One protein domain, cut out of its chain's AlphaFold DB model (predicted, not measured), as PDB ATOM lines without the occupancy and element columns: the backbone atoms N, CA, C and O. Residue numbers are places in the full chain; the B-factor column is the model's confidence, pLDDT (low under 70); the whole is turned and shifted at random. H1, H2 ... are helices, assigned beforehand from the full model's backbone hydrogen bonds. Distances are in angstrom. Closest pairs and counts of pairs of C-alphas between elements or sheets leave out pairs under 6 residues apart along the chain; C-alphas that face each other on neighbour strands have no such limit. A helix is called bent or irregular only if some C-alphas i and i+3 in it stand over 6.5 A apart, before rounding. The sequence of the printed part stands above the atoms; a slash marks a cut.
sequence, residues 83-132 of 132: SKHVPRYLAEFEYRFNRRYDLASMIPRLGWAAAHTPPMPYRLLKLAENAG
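What this domain is: This is residues 83 to 132 of the 132 residues of the protein "DDE_Tnp_IS1595 domain-containing protein" of Acidiphilium cryptum (strain JF-5) (UniProt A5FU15). The chain makes a flat, open ring with an empty middle: the long helix H1 forms one side, H2 forms another, and the stretch through H3 brings H4 back to the beginning of H1, where the ring closes. The ring is loosely formed, with H1 and H4 the one pair of helices that touch. The printed part has 50 residues with four named helices, in the order H1, H2, H3, H4, and no named strand; the class is all helix. The whole is loose, with a radius of gyration of the C-alphas of 12.9 A, and spans 32 by 25 by 10 A.

Where its parts are: Find C-alpha 83 at (-89.091, 78.506, 15.519); from there H1, residues 83 to 97, runs 21.0 A to C-alpha 97 at (-88.825, 69.070, -3.265). H1 is irregular: C-alphas 84 and 87 are 7.9 A apart. Next look at residues 106 to 116 for H2, 15.4 A long. H3 is residues 122 to 125, and H4 is residues 127 to 130, ending at C-alpha 130 at (-85.644, 69.969, 21.137).

How they stand to each other: Look first at residues 84 to 88, the part of H1 that touches H4; the closest C-alphas are those of Lys 84 and Glu 129, 6.0 A apart. H1 and H2 are only just apart, with their closest C-alphas 8.2 A from each other. H2 is apart from H3 and from H4, and H1 is apart from H3. H3 and H4 meet only through their link. In H2 every O i to N i+4 pair is within hydrogen-bond range, in H1 9 of 11 are, and H3 and H4 are too short for such a pair.

The domain as a whole: The C-alphas farthest apart are those of Tyr 101 and Arg 123, at 34.2 A. Residues 97 to 105 stand free, and so do residues 107 to 125, of which 107 to 116 belong to H2 and 122 to 125 to H3. The printed part has no cut. The link from H1 to H2 is short, and those from H2 to H3 and from H3 to H4 are tight. The mean pLDDT of the printed part is 86.6, and you will find values under 70 at residues 130 to 132, where the chain ends.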
ATOM      1  N   SER A  83     -90.515  78.876  15.510       86.62
ATOM      2  CA  SER A  83     -89.091  78.506  15.519       86.62
ATOM      3  C   SER A  83     -88.867  77.072  16.007       86.62
ATOM      4  O   SER A  83     -88.028  76.362  15.464       86.62
ATOM      5  N   LYS A  84     -89.694  76.612  16.953       86.06
ATOM      6  CA  LYS A  84     -89.666  75.250  17.501       86.06
ATOM      7  C   LYS A  84     -89.773  74.155  16.435       86.06
ATOM      8  O   LYS A  84     -89.203  73.083  16.583       86.06
ATOM      9  N   HIS A  85     -90.534  74.402  15.372       86.62
ATOM     10  CA  HIS A  85     -90.851  73.389  14.365       86.62
ATOM     11  C   HIS A  85     -90.045  73.564  13.071       86.62
ATOM     12  O   HIS A  85     -90.299  72.856  12.098       86.62
ATOM     13  N   VAL A  86     -89.050  74.461  13.051       86.88
ATOM     14  CA  VAL A  86     -88.224  74.738  11.864       86.88
ATOM     15  C   VAL A  86     -87.584  73.479  11.271       86.88
ATOM     16  O   VAL A  86     -87.735  73.293  10.060       86.88
ATOM     17  N   PRO A  87     -86.961  72.573  12.056       85.81
ATOM     18  CA  PRO A  87     -86.391  71.346  11.495       85.81
ATOM     19  C   PRO A  87     -87.435  70.506  10.751       85.81
ATOM     20  O   PRO A  87     -87.166  69.951   9.688       85.81
ATOM     21  N   ARG A  88     -88.667  70.473  11.268       86.62
ATOM     22  CA  ARG A  88     -89.774  69.714  10.686       86.62
ATOM     23  C   ARG A  88     -90.288  70.344   9.399       86.62
ATOM     24  O   ARG A  88     -90.495  69.627   8.426       86.62
ATOM     25  N   TYR A  89     -90.448  71.666   9.379       87.88
ATOM     26  CA  TYR A  89     -90.866  72.398   8.182       87.88
ATOM     27  C   TYR A  89     -89.870  72.213   7.034       87.88
ATOM     28  O   TYR A  89     -90.272  71.995   5.891       87.88
ATOM     29  N   LEU A  90     -88.569  72.259   7.340       87.00
ATOM     30  CA  LEU A  90     -87.516  72.062   6.347       87.00
ATOM     31  C   LEU A  90     -87.458  70.616   5.849       87.00
ATOM     32  O   LEU A  90     -87.409  70.415   4.639       87.00
ATOM     33  N   ALA A  91     -87.551  69.623   6.738       87.50
ATOM     34  CA  ALA A  91     -87.585  68.213   6.343       87.50
ATOM     35  C   ALA A  91     -88.806  67.888   5.464       87.50
ATOM     36  O   ALA A  91     -88.711  67.158   4.478       87.50
ATOM     37  N   GLU A  92     -89.967  68.461   5.790       87.31
ATOM     38  CA  GLU A  92     -91.187  68.299   5.002       87.31
ATOM     39  C   GLU A  92     -91.039  68.931   3.610       87.31
ATOM     40  O   GLU A  92     -91.415  68.325   2.604       87.31
ATOM     41  N   PHE A  93     -90.452  70.131   3.538       87.06
ATOM     42  CA  PHE A  93     -90.138  70.781   2.269       87.06
ATOM     43  C   PHE A  93     -89.161  69.945   1.438       87.06
ATOM     44  O   PHE A  93     -89.441  69.671   0.273       87.06
ATOM     45  N   GLU A  94     -88.048  69.512   2.029       87.94
ATOM     46  CA  GLU A  94     -87.027  68.694   1.373       87.94
ATOM     47  C   GLU A  94     -87.637  67.407   0.804       87.94
ATOM     48  O   GLU A  94     -87.430  67.078  -0.368       87.94
ATOM     49  N   TYR A  95     -88.459  66.714   1.601       87.75
ATOM     50  CA  TYR A  95     -89.118  65.479   1.188       87.75
ATOM     51  C   TYR A  95     -89.955  65.664  -0.085       87.75
ATOM     52  O   TYR A  95     -89.880  64.818  -0.987       87.75
ATOM     53  N   ARG A  96     -90.714  66.768  -0.174       87.19
ATOM     54  CA  ARG A  96     -91.514  67.124  -1.359       87.19
ATOM     55  C   ARG A  96     -90.654  67.611  -2.516       87.19
ATOM     56  O   ARG A  96     -90.880  67.204  -3.651       87.19
ATOM     57  N   PHE A  97     -89.671  68.463  -2.243       84.44
ATOM     58  CA  PHE A  97     -88.825  69.070  -3.265       84.44
ATOM     59  C   PHE A  97     -88.011  68.016  -4.019       84.44
ATOM     60  O   PHE A  97     -88.009  68.012  -5.249       84.44
ATOM     61  N   ASN A  98     -87.420  67.056  -3.300       86.12
ATOM     62  CA  ASN A  98     -86.653  65.954  -3.889       86.12
ATOM     63  C   ASN A  98     -87.516  64.999  -4.733       86.12
ATOM     64  O   ASN A  98     -86.988  64.245  -5.543       86.12
ATOM     65  N   ARG A  99     -88.845  65.033  -4.568       87.31
ATOM     66  CA  ARG A  99     -89.813  64.181  -5.282       87.31
ATOM     67  C   ARG A  99     -90.764  64.971  -6.169       87.31
ATOM     68  O   ARG A  99     -91.740  64.424  -6.664       87.31
ATOM     69  N   ARG A 100     -90.472  66.248  -6.433       87.56
ATOM     70  CA  ARG A 100     -91.376  67.149  -7.164       87.56
ATOM     71  C   ARG A 100     -91.655  66.752  -8.620       87.56
ATOM     72  O   ARG A 100     -92.508  67.354  -9.258       87.56
ATOM     73  N   TYR A 101     -90.911  65.786  -9.147       87.38
ATOM     74  CA  TYR A 101     -91.095  65.234 -10.488       87.38
ATOM     75  C   TYR A 101     -91.877  63.911 -10.500       87.38
ATOM     76  O   TYR A 101     -92.269  63.457 -11.567       87.38
ATOM     77  N   ASP A 102     -92.133  63.321  -9.331       90.25
ATOM     78  CA  ASP A 102     -92.893  62.082  -9.155       90.25
ATOM     79  C   ASP A 102     -93.688  62.150  -7.840       90.25
ATOM     80  O   ASP A 102     -93.406  61.462  -6.853       90.25
ATOM     81  N   LEU A 103     -94.680  63.045  -7.804       87.12
ATOM     82  CA  LEU A 103     -95.525  63.237  -6.621       87.12
ATOM     83  C   LEU A 103     -96.389  62.005  -6.334       87.12
ATOM     84  O   LEU A 103     -96.682  61.724  -5.172       87.12
ATOM     85  N   ALA A 104     -96.790  61.266  -7.372       90.75
ATOM     86  CA  ALA A 104     -97.647  60.092  -7.234       90.75
ATOM     87  C   ALA A 104     -96.989  59.010  -6.365       90.75
ATOM     88  O   ALA A 104     -97.668  58.369  -5.561       90.75
ATOM     89  N   SER A 105     -95.660  58.870  -6.437       92.00
ATOM     90  CA  SER A 105     -94.909  57.931  -5.595       92.00
ATOM     91  C   SER A 105     -94.933  58.254  -4.096       92.00
ATOM     92  O   SER A 105     -94.634  57.381  -3.277       92.00
ATOM     93  N   MET A 106     -95.290  59.479  -3.693       90.75
ATOM     94  CA  MET A 106     -95.186  59.904  -2.296       90.75
ATOM     95  C   MET A 106     -96.162  59.173  -1.373       90.75
ATOM     96  O   MET A 106     -95.776  58.819  -0.257       90.75
ATOM     97  N   ILE A 107     -97.406  58.953  -1.816       91.06
ATOM     98  CA  ILE A 107     -98.455  58.331  -0.994       91.06
ATOM     99  C   ILE A 107     -98.147  56.851  -0.722       91.06
ATOM    100  O   ILE A 107     -98.102  56.483   0.455       91.06
ATOM    101  N   PRO A 108     -97.836  56.011  -1.733       94.88
ATOM    102  CA  PRO A 108     -97.421  54.629  -1.491       94.88
ATOM    103  C   PRO A 108     -96.215  54.529  -0.557       94.88
ATOM    104  O   PRO A 108     -96.165  53.664   0.313       94.88
ATOM    105  N   ARG A 109     -95.250  55.443  -0.693       92.69
ATOM    106  CA  ARG A 109     -94.028  55.439   0.114       92.69
ATOM    107  C   ARG A 109     -94.284  55.829   1.566       92.69
ATOM    108  O   ARG A 109     -93.709  55.223   2.466       92.69
ATOM    109  N   LEU A 110     -95.162  56.806   1.794       90.50
ATOM    110  CA  LEU A 110     -95.605  57.165   3.137       90.50
ATOM    111  C   LEU A 110     -96.391  56.016   3.775       90.50
ATOM    112  O   LEU A 110     -96.158  55.711   4.939       90.50
ATOM    113  N   GLY A 111     -97.259  55.347   3.010       94.31
ATOM    114  CA  GLY A 111     -97.972  54.152   3.462       94.31
ATOM    115  C   GLY A 111     -97.017  53.023   3.852       94.31
ATOM    116  O   GLY A 111     -97.142  52.455   4.934       94.31
ATOM    117  N   TRP A 112     -96.003  52.759   3.023       96.00
ATOM    118  CA  TRP A 112     -94.959  51.783   3.332       96.00
ATOM    119  C   TRP A 112     -94.204  52.149   4.615       96.00
ATOM    120  O   TRP A 112     -94.076  51.311   5.505       96.00
ATOM    121  N   ALA A 113     -93.768  53.405   4.754       93.00
ATOM    122  CA  ALA A 113     -93.070  53.869   5.949       93.00
ATOM    123  C   ALA A 113     -93.954  53.771   7.201       93.00
ATOM    124  O   ALA A 113     -93.488  53.302   8.236       93.00
ATOM    125  N   ALA A 114     -95.231  54.148   7.111       90.75
ATOM    126  CA  ALA A 114     -96.178  54.058   8.217       90.75
ATOM    127  C   ALA A 114     -96.418  52.608   8.667       90.75
ATOM    128  O   ALA A 114     -96.509  52.358   9.863       90.75
ATOM    129  N   ALA A 115     -96.471  51.657   7.729       95.81
ATOM    130  CA  ALA A 115     -96.653  50.239   8.040       95.81
ATOM    131  C   ALA A 115     -95.409  49.581   8.669       95.81
ATOM    132  O   ALA A 115     -95.547  48.616   9.416       95.81
ATOM    133  N   HIS A 116     -94.206  50.086   8.374       95.81
ATOM    134  CA  HIS A 116     -92.938  49.482   8.814       95.81
ATOM    135  C   HIS A 116     -92.243  50.245   9.949       95.81
ATOM    136  O   HIS A 116     -91.242  49.772  10.485       95.81
ATOM    137  N   THR A 117     -92.747  51.420  10.332       91.94
ATOM    138  CA  THR A 117     -92.207  52.180  11.465       91.94
ATOM    139  C   THR A 117     -92.927  51.757  12.746       91.94
ATOM    140  O   THR A 117     -94.158  51.805  12.780       91.94
ATOM    141  N   PRO A 118     -92.207  51.384  13.821       91.94
ATOM    142  CA  PRO A 118     -92.829  51.110  15.110       91.94
ATOM    143  C   PRO A 118     -93.656  52.312  15.588       91.94
ATOM    144  O   PRO A 118     -93.263  53.459  15.343       91.94
ATOM    145  N   PRO A 119     -94.773  52.094  16.302       88.81
ATOM    146  CA  PRO A 119     -95.566  53.192  16.836       88.81
ATOM    147  C   PRO A 119     -94.697  54.081  17.732       88.81
ATOM    148  O   PRO A 119     -94.085  53.613  18.693       88.81
ATOM    149  N   MET A 120     -94.645  55.377  17.415       89.69
ATOM    150  CA  MET A 120     -93.835  56.353  18.140       89.69
ATOM    151  C   MET A 120     -94.739  57.306  18.933       89.69
ATOM    152  O   MET A 120     -95.405  58.159  18.338       89.69
ATOM    153  N   PRO A 121     -94.765  57.209  20.276       89.38
ATOM    154  CA  PRO A 121     -95.497  58.144  21.115       89.38
ATOM    155  C   PRO A 121     -95.065  59.588  20.863       89.38
ATOM    156  O   PRO A 121     -93.877  59.883  20.705       89.38
ATOM    157  N   TYR A 122     -96.022  60.514  20.921       85.38
ATOM    158  CA  TYR A 122     -95.799  61.935  20.635       85.38
ATOM    159  C   TYR A 122     -94.652  62.564  21.446       85.38
ATOM    160  O   TYR A 122     -93.927  63.417  20.938       85.38
ATOM    161  N   ARG A 123     -94.446  62.101  22.689       88.75
ATOM    162  CA  ARG A 123     -93.329  62.525  23.549       88.75
ATOM    163  C   ARG A 123     -91.963  62.271  22.904       88.75
ATOM    164  O   ARG A 123     -91.099  63.132  22.994       88.75
ATOM    165  N   LEU A 124     -91.778  61.113  22.267       87.31
ATOM    166  CA  LEU A 124     -90.530  60.764  21.581       87.31
ATOM    167  C   LEU A 124     -90.410  61.501  20.248       87.31
ATOM    168  O   LEU A 124     -89.341  61.981  19.893       87.31
ATOM    169  N   LEU A 125     -91.533  61.662  19.551       83.06
ATOM    170  CA  LEU A 125     -91.581  62.298  18.238       83.06
ATOM    171  C   LEU A 125     -91.161  63.780  18.285       83.06
ATOM    172  O   LEU A 125     -90.578  64.303  17.340       83.06
ATOM    173  N   LYS A 126     -91.410  64.448  19.414       83.25
ATOM    174  CA  LYS A 126     -90.983  65.829  19.673       83.25
ATOM    175  C   LYS A 126     -89.508  65.992  20.031       83.25
ATOM    176  O   LYS A 126     -89.039  67.123  20.056       83.25
ATOM    177  N   LEU A 127     -88.763  64.918  20.305       82.38
ATOM    178  CA  LEU A 127     -87.337  65.035  20.641       82.38
ATOM    179  C   LEU A 127     -86.533  65.669  19.498       82.38
ATOM    180  O   LEU A 127     -85.621  66.446  19.754       82.38
ATOM    181  N   ALA A 128     -86.948  65.429  18.253       72.00
ATOM    182  CA  ALA A 128     -86.376  66.065  17.068       72.00
ATOM    183  C   ALA A 128     -86.552  67.600  17.034       72.00
ATOM    184  O   ALA A 128     -85.846  68.278  16.300       72.00
ATOM    185  N   GLU A 129     -87.484  68.153  17.816       77.06
ATOM    186  CA  GLU A 129     -87.753  69.597  17.913       77.06
ATOM    187  C   GLU A 129     -86.958  70.266  19.050       77.06
ATOM    188  O   GLU A 129     -86.881  71.488  19.098       77.06
ATOM    189  N   ASN A 130     -86.378  69.478  19.964       68.81
ATOM    190  CA  ASN A 130     -85.644  69.969  21.137       68.81
ATOM    191  C   ASN A 130     -84.116  69.931  20.959       68.81
ATOM    192  O   ASN A 130     -83.398  70.405  21.832       68.81
ATOM    193  N   ALA A 131     -83.619  69.313  19.886       60.75
ATOM    194  CA  ALA A 131     -82.189  69.135  19.625       60.75
ATOM    195  C   ALA A 131     -81.548  70.307  18.848       60.75
ATOM    196  O   ALA A 131     -80.456  70.142  18.307       60.75
ATOM    197  N   GLY A 132     -82.249  71.442  18.740       51.09
ATOM    198  CA  GLY A 132     -81.821  72.641  18.012       51.09
ATOM    199  C   GLY A 132     -81.401  73.777  18.928       51.09
ATOM    200  O   GLY A 132     -81.986  73.884  20.029       51.09
TER     201      GLY A 132